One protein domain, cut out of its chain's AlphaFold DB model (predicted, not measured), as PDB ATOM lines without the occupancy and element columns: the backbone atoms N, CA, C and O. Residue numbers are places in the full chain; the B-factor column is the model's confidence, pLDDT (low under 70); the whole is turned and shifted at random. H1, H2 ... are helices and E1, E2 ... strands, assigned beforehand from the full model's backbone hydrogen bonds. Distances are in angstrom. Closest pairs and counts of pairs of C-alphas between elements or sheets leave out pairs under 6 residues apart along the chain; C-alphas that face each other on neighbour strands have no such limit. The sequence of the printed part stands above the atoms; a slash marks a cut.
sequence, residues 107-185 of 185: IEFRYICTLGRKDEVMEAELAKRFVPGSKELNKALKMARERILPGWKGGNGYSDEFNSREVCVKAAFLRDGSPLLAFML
ATOM      1  N   ILE A 107     -10.379  42.534   1.045       83.38
ATOM      2  CA  ILE A 107     -10.880  43.887   0.867       83.38
ATOM      3  C   ILE A 107     -12.312  43.760   0.377       83.38
ATOM      4  O   ILE A 107     -12.550  43.304  -0.740       83.38
ATOM      5  N   GLU A 108     -13.250  44.211   1.195       85.31
ATOM      6  CA  GLU A 108     -14.659  44.287   0.835       85.31
ATOM      7  C   GLU A 108     -15.090  45.739   0.652       85.31
ATOM      8  O   GLU A 108     -14.751  46.613   1.456       85.31
ATOM      9  N   PHE A 109     -15.834  46.016  -0.412       81.50
ATOM     10  CA  PHE A 109     -16.407  47.329  -0.654       81.50
ATOM     11  C   PHE A 109     -17.791  47.217  -1.284       81.50
ATOM     12  O   PHE A 109     -18.118  46.255  -1.986       81.50
ATOM     13  N   ARG A 110     -18.605  48.231  -0.997       83.75
ATOM     14  CA  ARG A 110     -19.941  48.414  -1.547       83.75
ATOM     15  C   ARG A 110     -19.948  49.711  -2.341       83.75
ATOM     16  O   ARG A 110     -19.388  50.703  -1.878       83.75
ATOM     17  N   TYR A 111     -20.553  49.700  -3.516       79.94
ATOM     18  CA  TYR A 111     -20.680  50.888  -4.349       79.94
ATOM     19  C   TYR A 111     -21.977  50.857  -5.145       79.94
ATOM     20  O   TYR A 111     -22.557  49.797  -5.361       79.94
ATOM     21  N   ILE A 112     -22.430  52.033  -5.561       81.88
ATOM     22  CA  ILE A 112     -23.599  52.184  -6.420       81.88
ATOM     23  C   ILE A 112     -23.093  52.413  -7.837       81.88
ATOM     24  O   ILE A 112     -22.223  53.261  -8.050       81.88
ATOM     25  N   CYS A 113     -23.628  51.672  -8.799       77.50
ATOM     26  CA  CYS A 113     -23.328  51.882 -10.206       77.50
ATOM     27  C   CYS A 113     -24.568  51.775 -11.077       77.50
ATOM     28  O   CYS A 113     -25.607  51.279 -10.660       77.50
ATOM     29  N   THR A 114     -24.462  52.261 -12.308       73.88
ATOM     30  CA  THR A 114     -25.536  52.140 -13.291       73.88
ATOM     31  C   THR A 114     -25.263  50.955 -14.211       73.88
ATOM     32  O   THR A 114     -24.201  50.892 -14.844       73.88
ATOM     33  N   LEU A 115     -26.229  50.039 -14.327       67.88
ATOM     34  CA  LEU A 115     -26.135  48.881 -15.222       67.88
ATOM     35  C   LEU A 115     -25.805  49.318 -16.659       67.88
ATOM     36  O   LEU A 115     -26.428  50.212 -17.208       67.88
ATOM     37  N   GLY A 116     -24.814  48.700 -17.301       60.75
ATOM     38  CA  GLY A 116     -24.485  48.986 -18.705       60.75
ATOM     39  C   GLY A 116     -23.560  50.186 -18.959       60.75
ATOM     40  O   GLY A 116     -23.101  50.348 -20.096       60.75
ATOM     41  N   ARG A 117     -23.193  50.978 -17.941       65.56
ATOM     42  CA  ARG A 117     -22.125  51.990 -18.056       65.56
ATOM     43  C   ARG A 117     -20.775  51.437 -17.603       65.56
ATOM     44  O   ARG A 117     -20.694  50.464 -16.858       65.56
ATOM     45  N   LYS A 118     -19.690  52.042 -18.102       65.19
ATOM     46  CA  LYS A 118     -18.355  51.792 -17.545       65.19
ATOM     47  C   LYS A 118     -18.343  52.320 -16.123       65.19
ATOM     48  O   LYS A 118     -18.729  53.459 -15.879       65.19
ATOM     49  N   ASP A 119     -17.915  51.470 -15.215       71.62
ATOM     50  CA  ASP A 119     -18.093  51.694 -13.797       71.62
ATOM     51  C   ASP A 119     -16.856  52.354 -13.195       71.62
ATOM     52  O   ASP A 119     -16.029  51.731 -12.534       71.62
ATOM     53  N   GLU A 120     -16.696  53.640 -13.501       81.94
ATOM     54  CA  GLU A 120     -15.614  54.471 -12.961       81.94
ATOM     55  C   GLU A 120     -15.664  54.527 -11.426       81.94
ATOM     56  O   GLU A 120     -14.628  54.656 -10.772       81.94
ATOM     57  N   VAL A 121     -16.859  54.366 -10.844       82.75
ATOM     58  CA  VAL A 121     -17.080  54.338  -9.394       82.75
ATOM     59  C   VAL A 121     -16.405  53.119  -8.777       82.75
ATOM     60  O   VAL A 121     -15.642  53.259  -7.822       82.75
ATOM     61  N   MET A 122     -16.607  51.932  -9.352       83.00
ATOM     62  CA  MET A 122     -15.908  50.720  -8.925       83.00
ATOM     63  C   MET A 122     -14.385  50.875  -8.998       83.00
ATOM     64  O   MET A 122     -13.671  50.462  -8.083       83.00
ATOM     65  N   GLU A 123     -13.872  51.464 -10.080       86.75
ATOM     66  CA  GLU A 123     -12.432  51.671 -10.245       86.75
ATOM     67  C   GLU A 123     -11.874  52.620  -9.182       86.75
ATOM     68  O   GLU A 123     -10.815  52.352  -8.607       86.75
ATOM     69  N   ALA A 124     -12.610  53.688  -8.871       87.75
ATOM     70  CA  ALA A 124     -12.264  54.618  -7.806       87.75
ATOM     71  C   ALA A 124     -12.305  53.948  -6.424       87.75
ATOM     72  O   ALA A 124     -11.396  54.159  -5.621       87.75
ATOM     73  N   GLU A 125     -13.307  53.111  -6.145       87.56
ATOM     74  CA  GLU A 125     -13.379  52.357  -4.889       87.56
ATOM     75  C   GLU A 125     -12.226  51.364  -4.746       87.56
ATOM     76  O   GLU A 125     -11.594  51.303  -3.692       87.56
ATOM     77  N   LEU A 126     -11.860  50.652  -5.815       86.44
ATOM     78  CA  LEU A 126     -10.677  49.791  -5.816       86.44
ATOM     79  C   LEU A 126      -9.396  50.600  -5.576       86.44
ATOM     80  O   LEU A 126      -8.571  50.219  -4.744       86.44
ATOM     81  N   ALA A 127      -9.235  51.747  -6.234       88.94
ATOM     82  CA  ALA A 127      -8.053  52.593  -6.075       88.94
ATOM     83  C   ALA A 127      -7.875  53.136  -4.643       88.94
ATOM     84  O   ALA A 127      -6.743  53.379  -4.231       88.94
ATOM     85  N   LYS A 128      -8.951  53.273  -3.855       89.19
ATOM     86  CA  LYS A 128      -8.874  53.652  -2.429       89.19
ATOM     87  C   LYS A 128      -8.314  52.540  -1.539       89.19
ATOM     88  O   LYS A 128      -7.836  52.819  -0.442       89.19
ATOM     89  N   ARG A 129      -8.422  51.277  -1.964       86.88
ATOM     90  CA  ARG A 129      -8.101  50.102  -1.133       86.88
ATOM     91  C   ARG A 129      -6.749  49.468  -1.450       86.88
ATOM     92  O   ARG A 129      -6.243  48.696  -0.634       86.88
ATOM     93  N   PHE A 130      -6.167  49.790  -2.603       86.62
ATOM     94  CA  PHE A 130      -4.859  49.306  -3.035       86.62
ATOM     95  C   PHE A 130      -3.870  50.459  -3.222       86.62
ATOM     96  O   PHE A 130      -4.251  51.601  -3.454       86.62
ATOM     97  N   VAL A 131      -2.573  50.149  -3.174       87.62
ATOM     98  CA  VAL A 131      -1.528  51.135  -3.473       87.62
ATOM     99  C   VAL A 131      -1.618  51.533  -4.959       87.62
ATOM    100  O   VAL A 131      -1.647  50.638  -5.816       87.62
ATOM    101  N   PRO A 132      -1.642  52.836  -5.300       88.69
ATOM    102  CA  PRO A 132      -1.662  53.286  -6.688       88.69
ATOM    103  C   PRO A 132      -0.497  52.709  -7.498       88.69
ATOM    104  O   PRO A 132       0.646  52.698  -7.049       88.69
ATOM    105  N   GLY A 133      -0.789  52.195  -8.695       87.94
ATOM    106  CA  GLY A 133       0.209  51.566  -9.572       87.94
ATOM    107  C   GLY A 133       0.659  50.158  -9.158       87.94
ATOM    108  O   GLY A 133       1.473  49.556  -9.860       87.94
ATOM    109  N   SER A 134       0.129  49.601  -8.065       90.75
ATOM    110  CA  SER A 134       0.453  48.236  -7.639       90.75
ATOM    111  C   SER A 134      -0.001  47.176  -8.650       90.75
ATOM    112  O   SER A 134      -0.936  47.368  -9.437       90.75
ATOM    113  N   LYS A 135       0.675  46.022  -8.645       93.38
ATOM    114  CA  LYS A 135       0.305  44.887  -9.505       93.38
ATOM    115  C   LYS A 135      -1.048  44.317  -9.086       93.38
ATOM    116  O   LYS A 135      -1.827  43.899  -9.936       93.38
ATOM    117  N   GLU A 136      -1.321  44.355  -7.790       92.62
ATOM    118  CA  GLU A 136      -2.540  43.909  -7.131       92.62
ATOM    119  C   GLU A 136      -3.728  44.773  -7.561       92.62
ATOM    120  O   GLU A 136      -4.738  44.223  -7.990       92.62
ATOM    121  N   LEU A 137      -3.583  46.107  -7.574       90.62
ATOM    122  CA  LEU A 137      -4.611  47.013  -8.104       90.62
ATOM    123  C   LEU A 137      -4.887  46.739  -9.583       90.62
ATOM    124  O   LEU A 137      -6.037  46.586  -9.984       90.62
ATOM    125  N   ASN A 138      -3.836  46.639 -10.402       90.94
ATOM    126  CA  ASN A 138      -3.987  46.366 -11.832       90.94
ATOM    127  C   ASN A 138      -4.685  45.020 -12.084       90.94
ATOM    128  O   ASN A 138      -5.526  44.908 -12.978       90.94
ATOM    129  N   LYS A 139      -4.369  44.005 -11.275       92.00
ATOM    130  CA  LYS A 139      -5.035  42.704 -11.307       92.00
ATOM    131  C   LYS A 139      -6.494  42.818 -10.867       92.00
ATOM    132  O   LYS A 139      -7.352  42.316 -11.585       92.00
ATOM    133  N   ALA A 140      -6.792  43.518  -9.774       88.81
ATOM    134  CA  ALA A 140      -8.156  43.725  -9.294       88.81
ATOM    135  C   ALA A 140      -9.022  44.439 -10.341       88.81
ATOM    136  O   ALA A 140     -10.085  43.936 -10.698       88.81
ATOM    137  N   LEU A 141      -8.528  45.540 -10.917       89.44
ATOM    138  CA  LEU A 141      -9.207  46.288 -11.980       89.44
ATOM    139  C   LEU A 141      -9.454  45.421 -13.217       89.44
ATOM    140  O   LEU A 141     -10.554  45.419 -13.768       89.44
ATOM    141  N   LYS A 142      -8.449  44.648 -13.647       88.38
ATOM    142  CA  LYS A 142      -8.598  43.713 -14.768       88.38
ATOM    143  C   LYS A 142      -9.687  42.680 -14.480       88.38
ATOM    144  O   LYS A 142     -10.582  42.491 -15.298       88.38
ATOM    145  N   MET A 143      -9.638  42.047 -13.312       85.62
ATOM    146  CA  MET A 143     -10.600  41.016 -12.926       85.62
ATOM    147  C   MET A 143     -12.013  41.582 -12.793       85.62
ATOM    148  O   MET A 143     -12.969  40.926 -13.196       85.62
ATOM    149  N   ALA A 144     -12.155  42.808 -12.297       81.25
ATOM    150  CA  ALA A 144     -13.446  43.460 -12.189       81.25
ATOM    151  C   ALA A 144     -14.041  43.791 -13.572       81.25
ATOM    152  O   ALA A 144     -15.200  43.478 -13.855       81.25
ATOM    153  N   ARG A 145     -13.219  44.303 -14.493       79.50
ATOM    154  CA  ARG A 145     -13.618  44.558 -15.888       79.50
ATOM    155  C   ARG A 145     -13.959  43.295 -16.673       79.50
ATOM    156  O   ARG A 145     -14.848  43.340 -17.516       79.50
ATOM    157  N   GLU A 146     -13.262  42.192 -16.424       78.25
ATOM    158  CA  GLU A 146     -13.408  40.956 -17.204       78.25
ATOM    159  C   GLU A 146     -14.428  39.971 -16.624       78.25
ATOM    160  O   GLU A 146     -15.028  39.214 -17.382       78.25
ATOM    161  N   ARG A 147     -14.627  39.938 -15.301       71.94
ATOM    162  CA  ARG A 147     -15.495  38.938 -14.653       71.94
ATOM    163  C   ARG A 147     -16.761  39.508 -14.049       71.94
ATOM    164  O   ARG A 147     -17.772  38.818 -14.032       71.94
ATOM    165  N   ILE A 148     -16.698  40.733 -13.543       70.81
ATOM    166  CA  ILE A 148     -17.803  41.332 -12.801       70.81
ATOM    167  C   ILE A 148     -18.710  42.094 -13.777       70.81
ATOM    168  O   ILE A 148     -19.884  41.769 -13.933       70.81
ATOM    169  N   LEU A 149     -18.136  43.025 -14.542       65.94
ATOM    170  CA  LEU A 149     -18.882  43.879 -15.471       65.94
ATOM    171  C   LEU A 149     -19.609  43.139 -16.613       65.94
ATOM    172  O   LEU A 149     -20.737  43.520 -16.933       65.94
ATOM    173  N   PRO A 150     -19.045  42.094 -17.252       62.28
ATOM    174  CA  PRO A 150     -19.732  41.414 -18.350       62.28
ATOM    175  C   PRO A 150     -20.914  40.566 -17.882       62.28
ATOM    176  O   PRO A 150     -21.865  40.411 -18.639       62.28
ATOM    177  N   GLY A 151     -20.877  40.058 -16.645       60.12
ATOM    178  CA  GLY A 151     -22.005  39.345 -16.038       60.12
ATOM    179  C   GLY A 151     -23.180  40.263 -15.688       60.12
ATOM    180  O   GLY A 151     -24.300  39.785 -15.537       60.12
ATOM    181  N   TRP A 152     -22.934  41.574 -15.581       61.53
ATOM    182  CA  TRP A 152     -23.943  42.586 -15.239       61.53
ATOM    183  C   TRP A 152     -24.381  43.444 -16.417       61.53
ATOM    184  O   TRP A 152     -25.329  44.218 -16.303       61.53
ATOM    185  N   LYS A 153     -23.751  43.283 -17.584       57.78
ATOM    186  CA  LYS A 153     -24.410  43.652 -18.831       57.78
ATOM    187  C   LYS A 153     -25.607  42.724 -18.975       57.78
ATOM    188  O   LYS A 153     -25.449  41.575 -19.382       57.78
ATOM    189  N   GLY A 154     -26.783  43.221 -18.597       50.53
ATOM    190  CA  GLY A 154     -28.048  42.548 -18.849       50.53
ATOM    191  C   GLY A 154     -28.033  42.009 -20.277       50.53
ATOM    192  O   GLY A 154     -27.703  42.745 -21.209       50.53
ATOM    193  N   GLY A 155     -28.278  40.705 -20.424       46.09
ATOM    194  CA  GLY A 155     -28.187  40.003 -21.702       46.09
ATOM    195  C   GLY A 155     -28.861  40.773 -22.841       46.09
ATOM    196  O   GLY A 155     -29.846  41.467 -22.611       46.09
ATOM    197  N   ASN A 156     -28.300  40.666 -24.051       43.66
ATOM    198  CA  ASN A 156     -28.784  41.283 -25.295       43.66
ATOM    199  C   ASN A 156     -30.312  41.516 -25.301       43.66
ATOM    200  O   ASN A 156     -31.060  40.595 -25.625       43.66
ATOM    201  N   GLY A 157     -30.775  42.729 -24.968       51.12
ATOM    202  CA  GLY A 157     -32.198  43.079 -25.086       51.12
ATOM    203  C   GLY A 157     -32.829  43.958 -24.005       51.12
ATOM    204  O   GLY A 157     -34.005  44.278 -24.147       51.12
ATOM    205  N   TYR A 158     -32.123  44.373 -22.951       55.38
ATOM    206  CA  TYR A 158     -32.725  45.283 -21.967       55.38
ATOM    207  C   TYR A 158     -32.816  46.721 -22.500       55.38
ATOM    208  O   TYR A 158     -31.845  47.248 -23.048       55.38
ATOM    209  N   SER A 159     -33.994  47.337 -22.348       58.72
ATOM    210  CA  SER A 159     -34.263  48.726 -22.733       58.72
ATOM    211  C   SER A 159     -33.303  49.690 -22.026       58.72
ATOM    212  O   SER A 159     -32.803  49.395 -20.938       58.72
ATOM    213  N   ASP A 160     -33.076  50.872 -22.608       61.97
ATOM    214  CA  ASP A 160     -32.278  51.950 -21.993       61.97
ATOM    215  C   ASP A 160     -32.715  52.271 -20.551       61.97
ATOM    216  O   ASP A 160     -31.917  52.722 -19.737       61.97
ATOM    217  N   GLU A 161     -33.972  51.974 -20.225       59.22
ATOM    218  CA  GLU A 161     -34.588  52.132 -18.910       59.22
ATOM    219  C   GLU A 161     -34.063  51.148 -17.849       59.22
ATOM    220  O   GLU A 161     -34.085  51.453 -16.661       59.22
ATOM    221  N   PHE A 162     -33.573  49.971 -18.244       60.31
ATOM    222  CA  PHE A 162     -32.918  49.034 -17.325       60.31
ATOM    223  C   PHE A 162     -31.427  49.363 -17.168       60.31
ATOM    224  O   PHE A 162     -30.874  49.233 -16.080       60.31
ATOM    225  N   ASN A 163     -30.796  49.863 -18.236       63.34
ATOM    226  CA  ASN A 163     -29.400  50.324 -18.245       63.34
ATOM    227  C   ASN A 163     -29.213  51.723 -17.618       63.34
ATOM    228  O   ASN A 163     -28.121  52.288 -17.630       63.34
ATOM    229  N   SER A 164     -30.280  52.337 -17.113       68.00
ATOM    230  CA  SER A 164     -30.223  53.583 -16.344       68.00
ATOM    231  C   SER A 164     -30.495  53.369 -14.858       68.00
ATOM    232  O   SER A 164     -30.372  54.316 -14.082       68.00
ATOM    233  N   ARG A 165     -30.829  52.139 -14.442       72.44
ATOM    234  CA  ARG A 165     -31.065  51.823 -13.034       72.44
ATOM    235  C   ARG A 165     -29.753  51.785 -12.272       72.44
ATOM    236  O   ARG A 165     -28.791  51.131 -12.686       72.44
ATOM    237  N   GLU A 166     -29.753  52.490 -11.152       78.94
ATOM    238  CA  GLU A 166     -28.730  52.358 -10.131       78.94
ATOM    239  C   GLU A 166     -28.915  51.017  -9.421       78.94
ATOM    240  O   GLU A 166     -30.019  50.662  -9.009       78.94
ATOM    241  N   VAL A 167     -27.830  50.267  -9.313       76.94
ATOM    242  CA  VAL A 167     -27.747  49.020  -8.565       76.94
ATOM    243  C   VAL A 167     -26.685  49.163  -7.495       76.94
ATOM    244  O   VAL A 167     -25.639  49.787  -7.701       76.94
ATOM    245  N   CYS A 168     -26.964  48.582  -6.336       80.19
ATOM    246  CA  CYS A 168     -25.981  48.468  -5.283       80.19
ATOM    247  C   CYS A 168     -25.172  47.199  -5.525       80.19
ATOM    248  O   CYS A 168     -25.708  46.119  -5.760       80.19
ATOM    249  N   VAL A 169     -23.860  47.328  -5.482       79.88
ATOM    250  CA  VAL A 169     -22.939  46.232  -5.705       79.88
ATOM    251  C   VAL A 169     -22.116  46.027  -4.457       79.88
ATOM    252  O   VAL A 169     -21.513  46.967  -3.937       79.88
ATOM    253  N   LYS A 170     -22.012  44.770  -4.032       83.31
ATOM    254  CA  LYS A 170     -21.078  44.337  -2.998       83.31
ATOM    255  C   LYS A 170     -20.026  43.425  -3.626       83.31
ATOM    256  O   LYS A 170     -20.355  42.438  -4.286       83.31
ATOM    257  N   ALA A 171     -18.754  43.775  -3.452       83.81
ATOM    258  CA  ALA A 171     -17.631  43.027  -4.004       83.81
ATOM    259  C   ALA A 171     -16.519  42.828  -2.969       83.81
ATOM    260  O   ALA A 171     -16.192  43.724  -2.193       83.81
ATOM    261  N   ALA A 172     -15.912  41.645  -3.005       86.56
ATOM    262  CA  ALA A 172     -14.817  41.238  -2.142       86.56
ATOM    263  C   ALA A 172     -13.636  40.736  -2.982       86.56
ATOM    264  O   ALA A 172     -13.794  39.906  -3.882       86.56
ATOM    265  N   PHE A 173     -12.439  41.221  -2.663       86.44
ATOM    266  CA  PHE A 173     -11.179  40.854  -3.305       86.44
ATOM    267  C   PHE A 173     -10.156  40.435  -2.259       86.44
ATOM    268  O   PHE A 173     -10.017  41.080  -1.229       86.44
ATOM    269  N   LEU A 174      -9.367  39.409  -2.545       86.56
ATOM    270  CA  LEU A 174      -8.138  39.146  -1.807       86.56
ATOM    271  C   LEU A 174      -7.168  40.329  -1.942       86.56
ATOM    272  O   LEU A 174      -7.168  41.057  -2.939       86.56
ATOM    273  N   ARG A 175      -6.277  40.485  -0.957       85.44
ATOM    274  CA  ARG A 175      -5.211  41.509  -0.973       85.44
ATOM    275  C   ARG A 175      -4.271  41.404  -2.177       85.44
ATOM    276  O   ARG A 175      -3.638  42.389  -2.535       85.44
ATOM    277  N   ASP A 176      -4.208  40.242  -2.823       85.88
ATOM    278  CA  ASP A 176      -3.436  40.010  -4.047       85.88
ATOM    279  C   ASP A 176      -4.168  40.459  -5.334       85.88
ATOM    280  O   ASP A 176      -3.691  40.204  -6.445       85.88
ATOM    281  N   GLY A 177      -5.353  41.065  -5.199       83.06
ATOM    282  CA  GLY A 177      -6.201  41.537  -6.293       83.06
ATOM    283  C   GLY A 177      -7.091  40.469  -6.935       83.06
ATOM    284  O   GLY A 177      -7.744  40.747  -7.941       83.06
ATOM    285  N   SER A 178      -7.131  39.242  -6.414       85.56
ATOM    286  CA  SER A 178      -8.037  38.200  -6.917       85.56
ATOM    287  C   SER A 178      -9.465  38.406  -6.389       85.56
ATOM    288  O   SER A 178      -9.627  38.657  -5.198       85.56
ATOM    289  N   PRO A 179     -10.518  38.272  -7.213       82.62
ATOM    290  CA  PRO A 179     -11.893  38.377  -6.735       82.62
ATOM    291  C   PRO A 179     -12.274  37.143  -5.908       82.62
ATOM    292  O   PRO A 179     -11.982  36.015  -6.311       82.62
ATOM    293  N   LEU A 180     -12.951  37.361  -4.782       81.38
ATOM    294  CA  LEU A 180     -13.588  36.310  -3.983       81.38
ATOM    295  C   LEU A 180     -15.059  36.164  -4.356       81.38
ATOM    296  O   LEU A 180     -15.517  35.069  -4.668       81.38
ATOM    297  N   LEU A 181     -15.788  37.278  -4.330       77.44
ATOM    298  CA  LEU A 181     -17.225  37.308  -4.556       77.44
ATOM    299  C   LEU A 181     -17.631  38.689  -5.074       77.44
ATOM    300  O   LEU A 181     -17.072  39.698  -4.651       77.44
ATOM    301  N   ALA A 182     -18.603  38.739  -5.979       76.06
ATOM    302  CA  ALA A 182     -19.244  39.981  -6.390       76.06
ATOM    303  C   ALA A 182     -20.710  39.705  -6.716       76.06
ATOM    304  O   ALA A 182     -21.004  38.781  -7.476       76.06
ATOM    305  N   PHE A 183     -21.614  40.493  -6.145       72.31
ATOM    306  CA  PHE A 183     -23.048  40.352  -6.366       72.31
ATOM    307  C   PHE A 183     -23.749  41.708  -6.319       72.31
ATOM    308  O   PHE A 183     -23.282  42.651  -5.675       72.31
ATOM    309  N   MET A 184     -24.857  41.787  -7.054       76.19
ATOM    310  CA  MET A 184     -25.793  42.905  -6.987       76.19
ATOM    311  C   MET A 184     -26.761  42.657  -5.832       76.19
ATOM    312  O   MET A 184     -27.187  41.518  -5.631       76.19
ATOM    313  N   LEU A 185     -27.040  43.718  -5.085       67.88
ATOM    314  CA  LEU A 185     -28.042  43.796  -4.028       67.88
ATOM    315  C   LEU A 185     -29.327  44.392  -4.603       67.88
ATOM    316  O   LEU A 185     -29.213  45.397  -5.346       67.88
TER     317      LEU A 185
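AT A GLANCE: This is residues 107 to 185 of the 185 residues of a protein of Striga asiatica (UniProt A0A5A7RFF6). A twisted sheet of three strands has a helical hairpin, H1 and H2, packed on one face: two layers, helices on one face of a sheet. H1 covers E1 and E2, H2 lies toward E3, and the loop of residues 153 to 165 extends one end. The 79 printed residues hold E1, H1, H2, E2 and E3 in chain order; the sheet runs E1 - E2 - E3, antiparallel, and the class is mixed. The whole is compact, radius of gyration of the C-alphas 12.6 A, but elongated, 38 by 20 by 19 A.

IN THESE COORDINATES: E1, residues 107 to 114, begins at C-alpha 107 (-10.880, 43.887, 0.867) and spans 22.0 A. H1, residues 120 to 129, spans 14.7 A. H2, residues 135 to 152, spans 25.0 A. E2, residues 166 to 174, spans 25.8 A. E3, residues 179 to 184, spans 14.6 A and ends at C-alpha 184 (-25.793, 42.905, -6.987).

HOW THE PARTS SIT: E1 and E2 pair with N 109 and O 171 at 2.9 A. In the hairpin E2 and E3, N 172 and O 181 are 2.8 A apart. H1 is on the sheet at a height of 8.7 A, its closest C-alphas to E1 being Met 122 and Tyr 111, 6.6 A. H2, on the same face at 6.6 A, is only just over none of the strands, E2 and E3 each having 2 of its C-alphas; C-alphas Ile 148 and Ala 182 of E3 are closest, 6.7 A. H2 touches H1 with residues 137 to 141 alone, closest C-alphas Leu 141 and Glu 123, 6.5 A; they run opposite ways at a steep tilt of 35.2 degrees, only just past shallow. O i to N i+4 pairs are within hydrogen-bond range in 5 of 6 for H1 and 11 of 14 for H2.

THE WHOLE: The C-alphas of Val 131 and Gly 157 are farthest apart, 38.4 A. The printed part has no cut; the link H2 to E2 is long. pLDDT is under 70 at residues 115 to 118, 149 to 164 and 185.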